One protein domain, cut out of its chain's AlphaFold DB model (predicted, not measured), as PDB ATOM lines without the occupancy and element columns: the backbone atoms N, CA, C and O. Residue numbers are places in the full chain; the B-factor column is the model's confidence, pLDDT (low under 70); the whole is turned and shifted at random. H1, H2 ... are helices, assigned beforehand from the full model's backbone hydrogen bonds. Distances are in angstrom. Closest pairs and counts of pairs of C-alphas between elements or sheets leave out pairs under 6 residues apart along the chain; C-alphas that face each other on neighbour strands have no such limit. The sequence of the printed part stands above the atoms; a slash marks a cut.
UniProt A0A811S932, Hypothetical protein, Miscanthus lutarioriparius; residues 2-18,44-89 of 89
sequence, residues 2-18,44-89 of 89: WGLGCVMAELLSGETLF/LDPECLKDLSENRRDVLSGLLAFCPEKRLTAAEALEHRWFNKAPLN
ATOM      1  N   TRP A   2     285.527 255.654  67.382       92.31
ATOM      2  CA  TRP A   2     285.638 254.517  68.318       92.31
ATOM      3  C   TRP A   2     285.177 253.178  67.715       92.31
ATOM      4  O   TRP A   2     285.965 252.250  67.626       92.31
ATOM      5  N   GLY A   3     283.950 253.120  67.181       93.31
ATOM      6  CA  GLY A   3     283.440 251.906  66.531       93.31
ATOM      7  C   GLY A   3     284.264 251.432  65.325       93.31
ATOM      8  O   GLY A   3     284.366 250.234  65.103       93.31
ATOM      9  N   LEU A   4     284.917 252.341  64.588       94.31
ATOM     10  CA  LEU A   4     285.855 251.957  63.523       94.31
ATOM     11  C   LEU A   4     287.115 251.310  64.110       94.31
ATOM     12  O   LEU A   4     287.604 250.330  63.563       94.31
ATOM     13  N   GLY A   5     287.616 251.839  65.229       92.56
ATOM     14  CA  GLY A   5     288.692 251.215  65.994       92.56
ATOM     15  C   GLY A   5     288.322 249.810  66.466       92.56
ATOM     16  O   GLY A   5     289.155 248.918  66.354       92.56
ATOM     17  N   CYS A   6     287.076 249.589  66.905       91.31
ATOM     18  CA  CYS A   6     286.589 248.255  67.267       91.31
ATOM     19  C   CYS A   6     286.614 247.303  66.071       91.31
ATOM     20  O   CYS A   6     287.280 246.278  66.133       91.31
ATOM     21  N   VAL A   7     285.981 247.685  64.955       93.06
ATOM     22  CA  VAL A   7     285.958 246.864  63.731       93.06
ATOM     23  C   VAL A   7     287.377 246.566  63.245       93.06
ATOM     24  O   VAL A   7     287.690 245.441  62.874       93.06
ATOM     25  N   MET A   8     288.267 247.558  63.261       91.31
ATOM     26  CA  MET A   8     289.659 247.362  62.866       91.31
ATOM     27  C   MET A   8     290.399 246.416  63.815       91.31
ATOM     28  O   MET A   8     291.159 245.577  63.337       91.31
ATOM     29  N   ALA A   9     290.193 246.540  65.129       86.94
ATOM     30  CA  ALA A   9     290.778 245.626  66.103       86.94
ATOM     31  C   ALA A   9     290.344 244.188  65.814       86.94
ATOM     32  O   ALA A   9     291.211 243.330  65.726       86.94
ATOM     33  N   GLU A  10     289.050 243.965  65.570       89.31
ATOM     34  CA  GLU A  10     288.476 242.649  65.264       89.31
ATOM     35  C   GLU A  10     289.001 242.060  63.955       89.31
ATOM     36  O   GLU A  10     289.331 240.879  63.881       89.31
ATOM     37  N   LEU A  11     289.141 242.887  62.916       89.25
ATOM     38  CA  LEU A  11     289.722 242.457  61.642       89.25
ATOM     39  C   LEU A  11     291.200 242.077  61.772       89.25
ATOM     40  O   LEU A  11     291.674 241.204  61.049       89.25
ATOM     41  N   LEU A  12     291.939 242.757  62.651       84.25
ATOM     42  CA  LEU A  12     293.359 242.497  62.874       84.25
ATOM     43  C   LEU A  12     293.593 241.321  63.820       84.25
ATOM     44  O   LEU A  12     294.591 240.633  63.638       84.25
ATOM     45  N   SER A  13     292.722 241.116  64.811       80.19
ATOM     46  CA  SER A  13     292.828 240.032  65.791       80.19
ATOM     47  C   SER A  13     292.182 238.727  65.325       80.19
ATOM     48  O   SER A  13     292.584 237.662  65.781       80.19
ATOM     49  N   GLY A  14     291.175 238.793  64.450       83.31
ATOM     50  CA  GLY A  14     290.311 237.652  64.137       83.31
ATOM     51  C   GLY A  14     289.355 237.273  65.276       83.31
ATOM     52  O   GLY A  14     288.629 236.289  65.161       83.31
ATOM     53  N   GLU A  15     289.338 238.053  66.357       83.62
ATOM     54  CA  GLU A  15     288.542 237.841  67.565       83.62
ATOM     55  C   GLU A  15     287.779 239.124  67.902       83.62
ATOM     56  O   GLU A  15     288.256 240.229  67.650       83.62
ATOM     57  N   THR A  16     286.606 238.998  68.508       86.19
ATOM     58  CA  THR A  16     285.820 240.145  68.994       86.19
ATOM     59  C   THR A  16     286.610 240.981  70.001       86.19
ATOM     60  O   THR A  16     287.244 240.425  70.901       86.19
ATOM     61  N   LEU A  17     286.511 242.306  69.919       83.19
ATOM     62  CA  LEU A  17     287.214 243.187  70.858       83.19
ATOM     63  C   LEU A  17     286.573 243.186  72.254       83.19
ATOM     64  O   LEU A  17     287.277 243.336  73.250       83.19
ATOM     65  N   PHE A  18     285.252 243.031  72.297       87.12
ATOM     66  CA  PHE A  18     284.439 243.026  73.506       87.12
ATOM     67  C   PHE A  18     283.496 241.823  73.466       87.12
ATOM     68  O   PHE A  18     282.922 241.535  72.413       87.12
ATOM     69  N   LEU A  44     298.079 244.511  74.711       49.59
ATOM     70  CA  LEU A  44     296.945 243.798  74.151       49.59
ATOM     71  C   LEU A  44     297.343 242.310  74.219       49.59
ATOM     72  O   LEU A  44     298.451 241.994  73.788       49.59
ATOM     73  N   ASP A  45     296.560 241.445  74.878       48.38
ATOM     74  CA  ASP A  45     296.887 240.018  74.977       48.38
ATOM     75  C   ASP A  45     297.208 239.460  73.573       48.38
ATOM     76  O   ASP A  45     296.554 239.840  72.595       48.38
ATOM     77  N   PRO A  46     298.352 238.777  73.415       47.00
ATOM     78  CA  PRO A  46     299.292 239.313  72.452       47.00
ATOM     79  C   PRO A  46     299.534 238.490  71.194       47.00
ATOM     80  O   PRO A  46     300.369 238.917  70.404       47.00
ATOM     81  N   GLU A  47     298.924 237.326  70.989       50.19
ATOM     82  CA  GLU A  47     299.304 236.536  69.809       50.19
ATOM     83  C   GLU A  47     298.963 237.260  68.505       50.19
ATOM     84  O   GLU A  47     299.801 237.323  67.613       50.19
ATOM     85  N   CYS A  48     297.815 237.937  68.432       55.28
ATOM     86  CA  CYS A  48     297.407 238.564  67.178       55.28
ATOM     87  C   CYS A  48     297.893 240.019  67.005       55.28
ATOM     88  O   CYS A  48     298.081 240.501  65.887       55.28
ATOM     89  N   LEU A  49     298.164 240.738  68.107       60.38
ATOM     90  CA  LEU A  49     298.535 242.165  68.063       60.38
ATOM     91  C   LEU A  49     300.035 242.450  68.327       60.38
ATOM     92  O   LEU A  49     300.512 243.572  68.090       60.38
ATOM     93  N   LYS A  50     300.827 241.449  68.748       61.91
ATOM     94  CA  LYS A  50     302.307 241.549  68.804       61.91
ATOM     95  C   LYS A  50     302.950 241.665  67.424       61.91
ATOM     96  O   LYS A  50     303.978 242.330  67.305       61.91
ATOM     97  N   ASP A  51     302.312 241.120  66.397       68.75
ATOM     98  CA  ASP A  51     302.840 241.143  65.029       68.75
ATOM     99  C   ASP A  51     302.376 242.369  64.229       68.75
ATOM    100  O   ASP A  51     302.686 242.536  63.039       68.75
ATOM    101  N   LEU A  52     301.649 243.286  64.878       73.94
ATOM    102  CA  LEU A  52     301.368 244.584  64.289       73.94
ATOM    103  C   LEU A  52     302.655 245.393  64.138       73.94
ATOM    104  O   LEU A  52     303.448 245.550  65.064       73.94
ATOM    105  N   SER A  53     302.815 245.984  62.958       84.12
ATOM    106  CA  SER A  53     303.805 247.033  62.754       84.12
ATOM    107  C   SER A  53     303.437 248.257  63.593       84.12
ATOM    108  O   SER A  53     302.262 248.483  63.887       84.12
ATOM    109  N   GLU A  54     304.425 249.088  63.922       82.88
ATOM    110  CA  GLU A  54     304.209 250.336  64.670       82.88
ATOM    111  C   GLU A  54     303.099 251.193  64.044       82.88
ATOM    112  O   GLU A  54     302.193 251.619  64.748       82.88
ATOM    113  N   ASN A  55     303.065 251.315  62.711       85.25
ATOM    114  CA  ASN A  55     302.012 252.051  62.001       85.25
ATOM    115  C   ASN A  55     300.593 251.507  62.249       85.25
ATOM    116  O   ASN A  55     299.640 252.278  62.238       85.25
ATOM    117  N   ARG A  56     300.432 250.184  62.398       86.44
ATOM    118  CA  ARG A  56     299.124 249.558  62.655       86.44
ATOM    119  C   ARG A  56     298.674 249.813  64.091       86.44
ATOM    120  O   ARG A  56     297.494 250.045  64.321       86.44
ATOM    121  N   ARG A  57     299.615 249.807  65.039       86.31
ATOM    122  CA  ARG A  57     299.333 250.164  66.434       86.31
ATOM    123  C   ARG A  57     298.968 251.632  66.576       86.31
ATOM    124  O   ARG A  57     297.972 251.929  67.213       86.31
ATOM    125  N   ASP A  58     299.727 252.516  65.938       89.00
ATOM    126  CA  ASP A  58     299.555 253.967  66.052       89.00
ATOM    127  C   ASP A  58     298.155 254.418  65.605       89.00
ATOM    128  O   ASP A  58     297.420 255.051  66.366       89.00
ATOM    129  N   VAL A  59     297.708 253.964  64.425       91.81
ATOM    130  CA  VAL A  59     296.349 254.265  63.946       91.81
ATOM    131  C   VAL A  59     295.277 253.669  64.859       91.81
ATOM    132  O   VAL A  59     294.290 254.338  65.161       91.81
ATOM    133  N   LEU A  60     295.471 252.439  65.348       90.38
ATOM    134  CA  LEU A  60     294.508 251.772  66.220       90.38
ATOM    135  C   LEU A  60     294.386 252.490  67.573       90.38
ATOM    136  O   LEU A  60     293.273 252.720  68.045       90.38
ATOM    137  N   SER A  61     295.508 252.912  68.159       89.31
ATOM    138  CA  SER A  61     295.550 253.710  69.387       89.31
ATOM    139  C   SER A  61     294.877 255.073  69.210       89.31
ATOM    140  O   SER A  61     294.152 255.510  70.101       89.31
ATOM    141  N   GLY A  62     295.044 255.726  68.056       92.19
ATOM    142  CA  GLY A  62     294.350 256.979  67.747       92.19
ATOM    143  C   GLY A  62     292.836 256.810  67.561       92.19
ATOM    144  O   GLY A  62     292.053 257.647  68.015       92.19
ATOM    145  N   LEU A  63     292.390 255.713  66.940       93.12
ATOM    146  CA  LEU A  63     290.965 255.398  66.768       93.12
ATOM    147  C   LEU A  63     290.278 255.040  68.096       93.12
ATOM    148  O   LEU A  63     289.135 255.445  68.332       93.12
ATOM    149  N   LEU A  64     290.994 254.315  68.959       91.56
ATOM    150  CA  LEU A  64     290.566 253.879  70.290       91.56
ATOM    151  C   LEU A  64     291.045 254.826  71.404       91.56
ATOM    152  O   LEU A  64     291.132 254.441  72.571       91.56
ATOM    153  N   ALA A  65     291.330 256.091  71.082       91.38
ATOM    154  CA  ALA A  65     291.664 257.069  72.105       91.38
ATOM    155  C   ALA A  65     290.439 257.355  72.993       91.38
ATOM    156  O   ALA A  65     289.340 257.690  72.520       91.38
ATOM    157  N   PHE A  66     290.640 257.244  74.307       87.94
ATOM    158  CA  PHE A  66     289.595 257.482  75.302       87.94
ATOM    159  C   PHE A  66     289.260 258.959  75.485       87.94
ATOM    160  O   PHE A  66     288.092 259.291  75.665       87.94
ATOM    161  N   CYS A  67     290.261 259.841  75.417       89.75
ATOM    162  CA  CYS A  67     290.036 261.282  75.366       89.75
ATOM    163  C   CYS A  67     289.495 261.644  73.972       89.75
ATOM    164  O   CYS A  67     290.219 261.418  72.997       89.75
ATOM    165  N   PRO A  68     288.274 262.193  73.846       90.38
ATOM    166  CA  PRO A  68     287.692 262.544  72.550       90.38
ATOM    167  C   PRO A  68     288.560 263.502  71.729       90.38
ATOM    168  O   PRO A  68     288.622 263.372  70.514       90.38
ATOM    169  N   GLU A  69     289.278 264.408  72.389       92.62
ATOM    170  CA  GLU A  69     290.146 265.413  71.765       92.62
ATOM    171  C   GLU A  69     291.432 264.809  71.191       92.62
ATOM    172  O   GLU A  69     292.083 265.417  70.350       92.62
ATOM    173  N   LYS A  70     291.817 263.617  71.661       90.25
ATOM    174  CA  LYS A  70     292.974 262.864  71.153       90.25
ATOM    175  C   LYS A  70     292.564 261.802  70.134       90.25
ATOM    176  O   LYS A  70     293.425 261.095  69.618       90.25
ATOM    177  N   ARG A  71     291.259 261.630  69.904       94.88
ATOM    178  CA  ARG A  71     290.729 260.601  69.015       94.88
ATOM    179  C   ARG A  71     290.821 261.077  67.580       94.88
ATOM    180  O   ARG A  71     290.281 262.127  67.253       94.88
ATOM    181  N   LEU A  72     291.432 260.252  66.734       95.25
ATOM    182  CA  LEU A  72     291.533 260.530  65.306       95.25
ATOM    183  C   LEU A  72     290.148 260.768  64.710       95.25
ATOM    184  O   LEU A  72     289.230 259.958  64.889       95.25
ATOM    185  N   THR A  73     290.025 261.853  63.958       96.25
ATOM    186  CA  THR A  73     288.928 262.082  63.023       96.25
ATOM    187  C   THR A  73     289.077 261.184  61.794       96.25
ATOM    188  O   THR A  73     290.123 260.584  61.550       96.25
ATOM    189  N   ALA A  74     288.019 261.079  60.985       94.38
ATOM    190  CA  ALA A  74     288.081 260.307  59.745       94.38
ATOM    191  C   ALA A  74     289.122 260.867  58.759       94.38
ATOM    192  O   ALA A  74     289.822 260.090  58.116       94.38
ATOM    193  N   ALA A  75     289.250 262.196  58.670       94.69
ATOM    194  CA  ALA A  75     290.228 262.847  57.802       94.69
ATOM    195  C   ALA A  75     291.668 262.545  58.251       94.69
ATOM    196  O   ALA A  75     292.461 262.055  57.454       94.69
ATOM    197  N   GLU A  76     291.976 262.726  59.538       94.38
ATOM    198  CA  GLU A  76     293.312 262.430  60.084       94.38
ATOM    199  C   GLU A  76     293.657 260.940  59.978       94.38
ATOM    200  O   GLU A  76     294.799 260.578  59.696       94.38
ATOM    201  N   ALA A  77     292.667 260.059  60.170       93.12
ATOM    202  CA  ALA A  77     292.859 258.629  59.978       93.12
ATOM    203  C   ALA A  77     293.256 258.313  58.530       93.12
ATOM    204  O   ALA A  77     294.207 257.568  58.333       93.12
ATOM    205  N   LEU A  78     292.600 258.898  57.521       91.50
ATOM    206  CA  LEU A  78     292.944 258.679  56.107       91.50
ATOM    207  C   LEU A  78     294.346 259.185  55.743       91.50
ATOM    208  O   LEU A  78     295.023 258.585  54.908       91.50
ATOM    209  N   GLU A  79     294.802 260.257  56.384       91.50
ATOM    210  CA  GLU A  79     296.154 260.794  56.196       91.50
ATOM    211  C   GLU A  79     297.236 259.959  56.901       91.50
ATOM    212  O   GLU A  79     298.431 260.111  56.624       91.50
ATOM    213  N   HIS A  80     296.843 259.039  57.787       91.12
ATOM    214  CA  HIS A  80     297.766 258.210  58.541       91.12
ATOM    215  C   HIS A  80     298.639 257.342  57.623       91.12
ATOM    216  O   HIS A  80     298.176 256.737  56.653       91.12
ATOM    217  N   ARG A  81     299.911 257.152  58.000       88.00
ATOM    218  CA  ARG A  81     300.907 256.343  57.256       88.00
ATOM    219  C   ARG A  81     300.513 254.881  57.033       88.00
ATOM    220  O   ARG A  81     301.223 254.153  56.342       88.00
ATOM    221  N   TRP A  82     299.458 254.415  57.695       86.44
ATOM    222  CA  TRP A  82     298.907 253.083  57.471       86.44
ATOM    223  C   TRP A  82     298.077 253.031  56.184       86.44
ATOM    224  O   TRP A  82     298.253 252.100  55.407       86.44
ATOM    225  N   PHE A  83     297.265 254.058  55.924       86.06
ATOM    226  CA  PHE A  83     296.450 254.175  54.713       86.06
ATOM    227  C   PHE A  83     297.192 254.848  53.554       86.06
ATOM    228  O   PHE A  83     296.888 254.582  52.397       86.06
ATOM    229  N   ASN A  84     298.189 255.686  53.853       82.12
ATOM    230  CA  ASN A  84     298.923 256.465  52.850       82.12
ATOM    231  C   ASN A  84     300.261 255.826  52.411       82.12
ATOM    232  O   ASN A  84     301.136 256.488  51.857       82.12
ATOM    233  N   LYS A  85     300.468 254.531  52.680       67.12
ATOM    234  CA  LYS A  85     301.533 253.765  52.016       67.12
ATOM    235  C   LYS A  85     300.982 253.256  50.690       67.12
ATOM    236  O   LYS A  85     299.983 252.543  50.687       67.12
ATOM    237  N   ALA A  86     301.645 253.596  49.584       57.84
ATOM    238  CA  ALA A  86     301.374 252.950  48.304       57.84
ATOM    239  C   ALA A  86     301.426 251.419  48.498       57.84
ATOM    240  O   ALA A  86     302.338 250.945  49.192       57.84
ATOM    241  N   PRO A  87     300.467 250.649  47.949       58.12
ATOM    242  CA  PRO A  87     300.585 249.199  47.947       58.12
ATOM    243  C   PRO A  87     301.925 248.843  47.297       58.12
ATOM    244  O   PRO A  87     302.331 249.483  46.330       58.12
ATOM    245  N   LEU A  88     302.651 247.895  47.891       56.41
ATOM    246  CA  LEU A  88     303.907 247.407  47.329       56.41
ATOM    247  C   LEU A  88     303.608 246.893  45.914       56.41
ATOM    248  O   LEU A  88     302.855 245.930  45.767       56.41
ATOM    249  N   ASN A  89     304.133 247.602  44.913       38.97
ATOM    250  CA  ASN A  89     304.103 247.211  43.505       38.97
ATOM    251  C   ASN A  89     304.906 245.926  43.288       38.97
ATOM    252  O   ASN A  89     305.985 245.813  43.919       38.97
TER     253      ASN A  89
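Overview. This is residues 2 to 18 and 44 to 89 of the 89 residues of the protein "Hypothetical protein" of Miscanthus lutarioriparius (UniProt A0A811S932). Look first at H1, the longest helix; H2 packs on it, running back the opposite way, and shorter H3 sits near H2, away from H1. Residues 84 to 89 stick out as a tail. The printed part has 63 residues with three named helices, H1, H2, H3, and no named strand; the class is all helix, with 28 residues in named elements, under half. It is compact, radius of gyration of the C-alphas 12.0 A, spanning 35 by 27 by 16 A.

Along the chain. Find C-alpha 2 at (285.638, 254.517, 68.318); H1 runs from there to residue 13, 16.4 A. H2, residues 54 to 63, covers 14.3 A. H3, residues 74 to 79, covers 8.8 A and ends at C-alpha 79, (296.154, 260.794, 56.196).

Arrangement. H1 and H2 touch, closest at the C-alphas of Gly 5 and Leu 63, 4.8 A. They run opposite ways at a shallow tilt of 33 degrees, only just short of steep. H2 and H3 are close but not clearly touching; their closest C-alphas, Val 59 and Ala 77, are 6.9 A apart. H1 and H3 are apart. In H1, H2 and H3 every O i to N i+4 pair is within hydrogen-bond range.

Size, cuts and confidence. Residues 19 to 43 are cut out; C-alphas 18 and 44 are 12.5 A apart. The link from H2 to H3 is short. Residues 44 to 51 and 85 to 89 are under 70 in pLDDT.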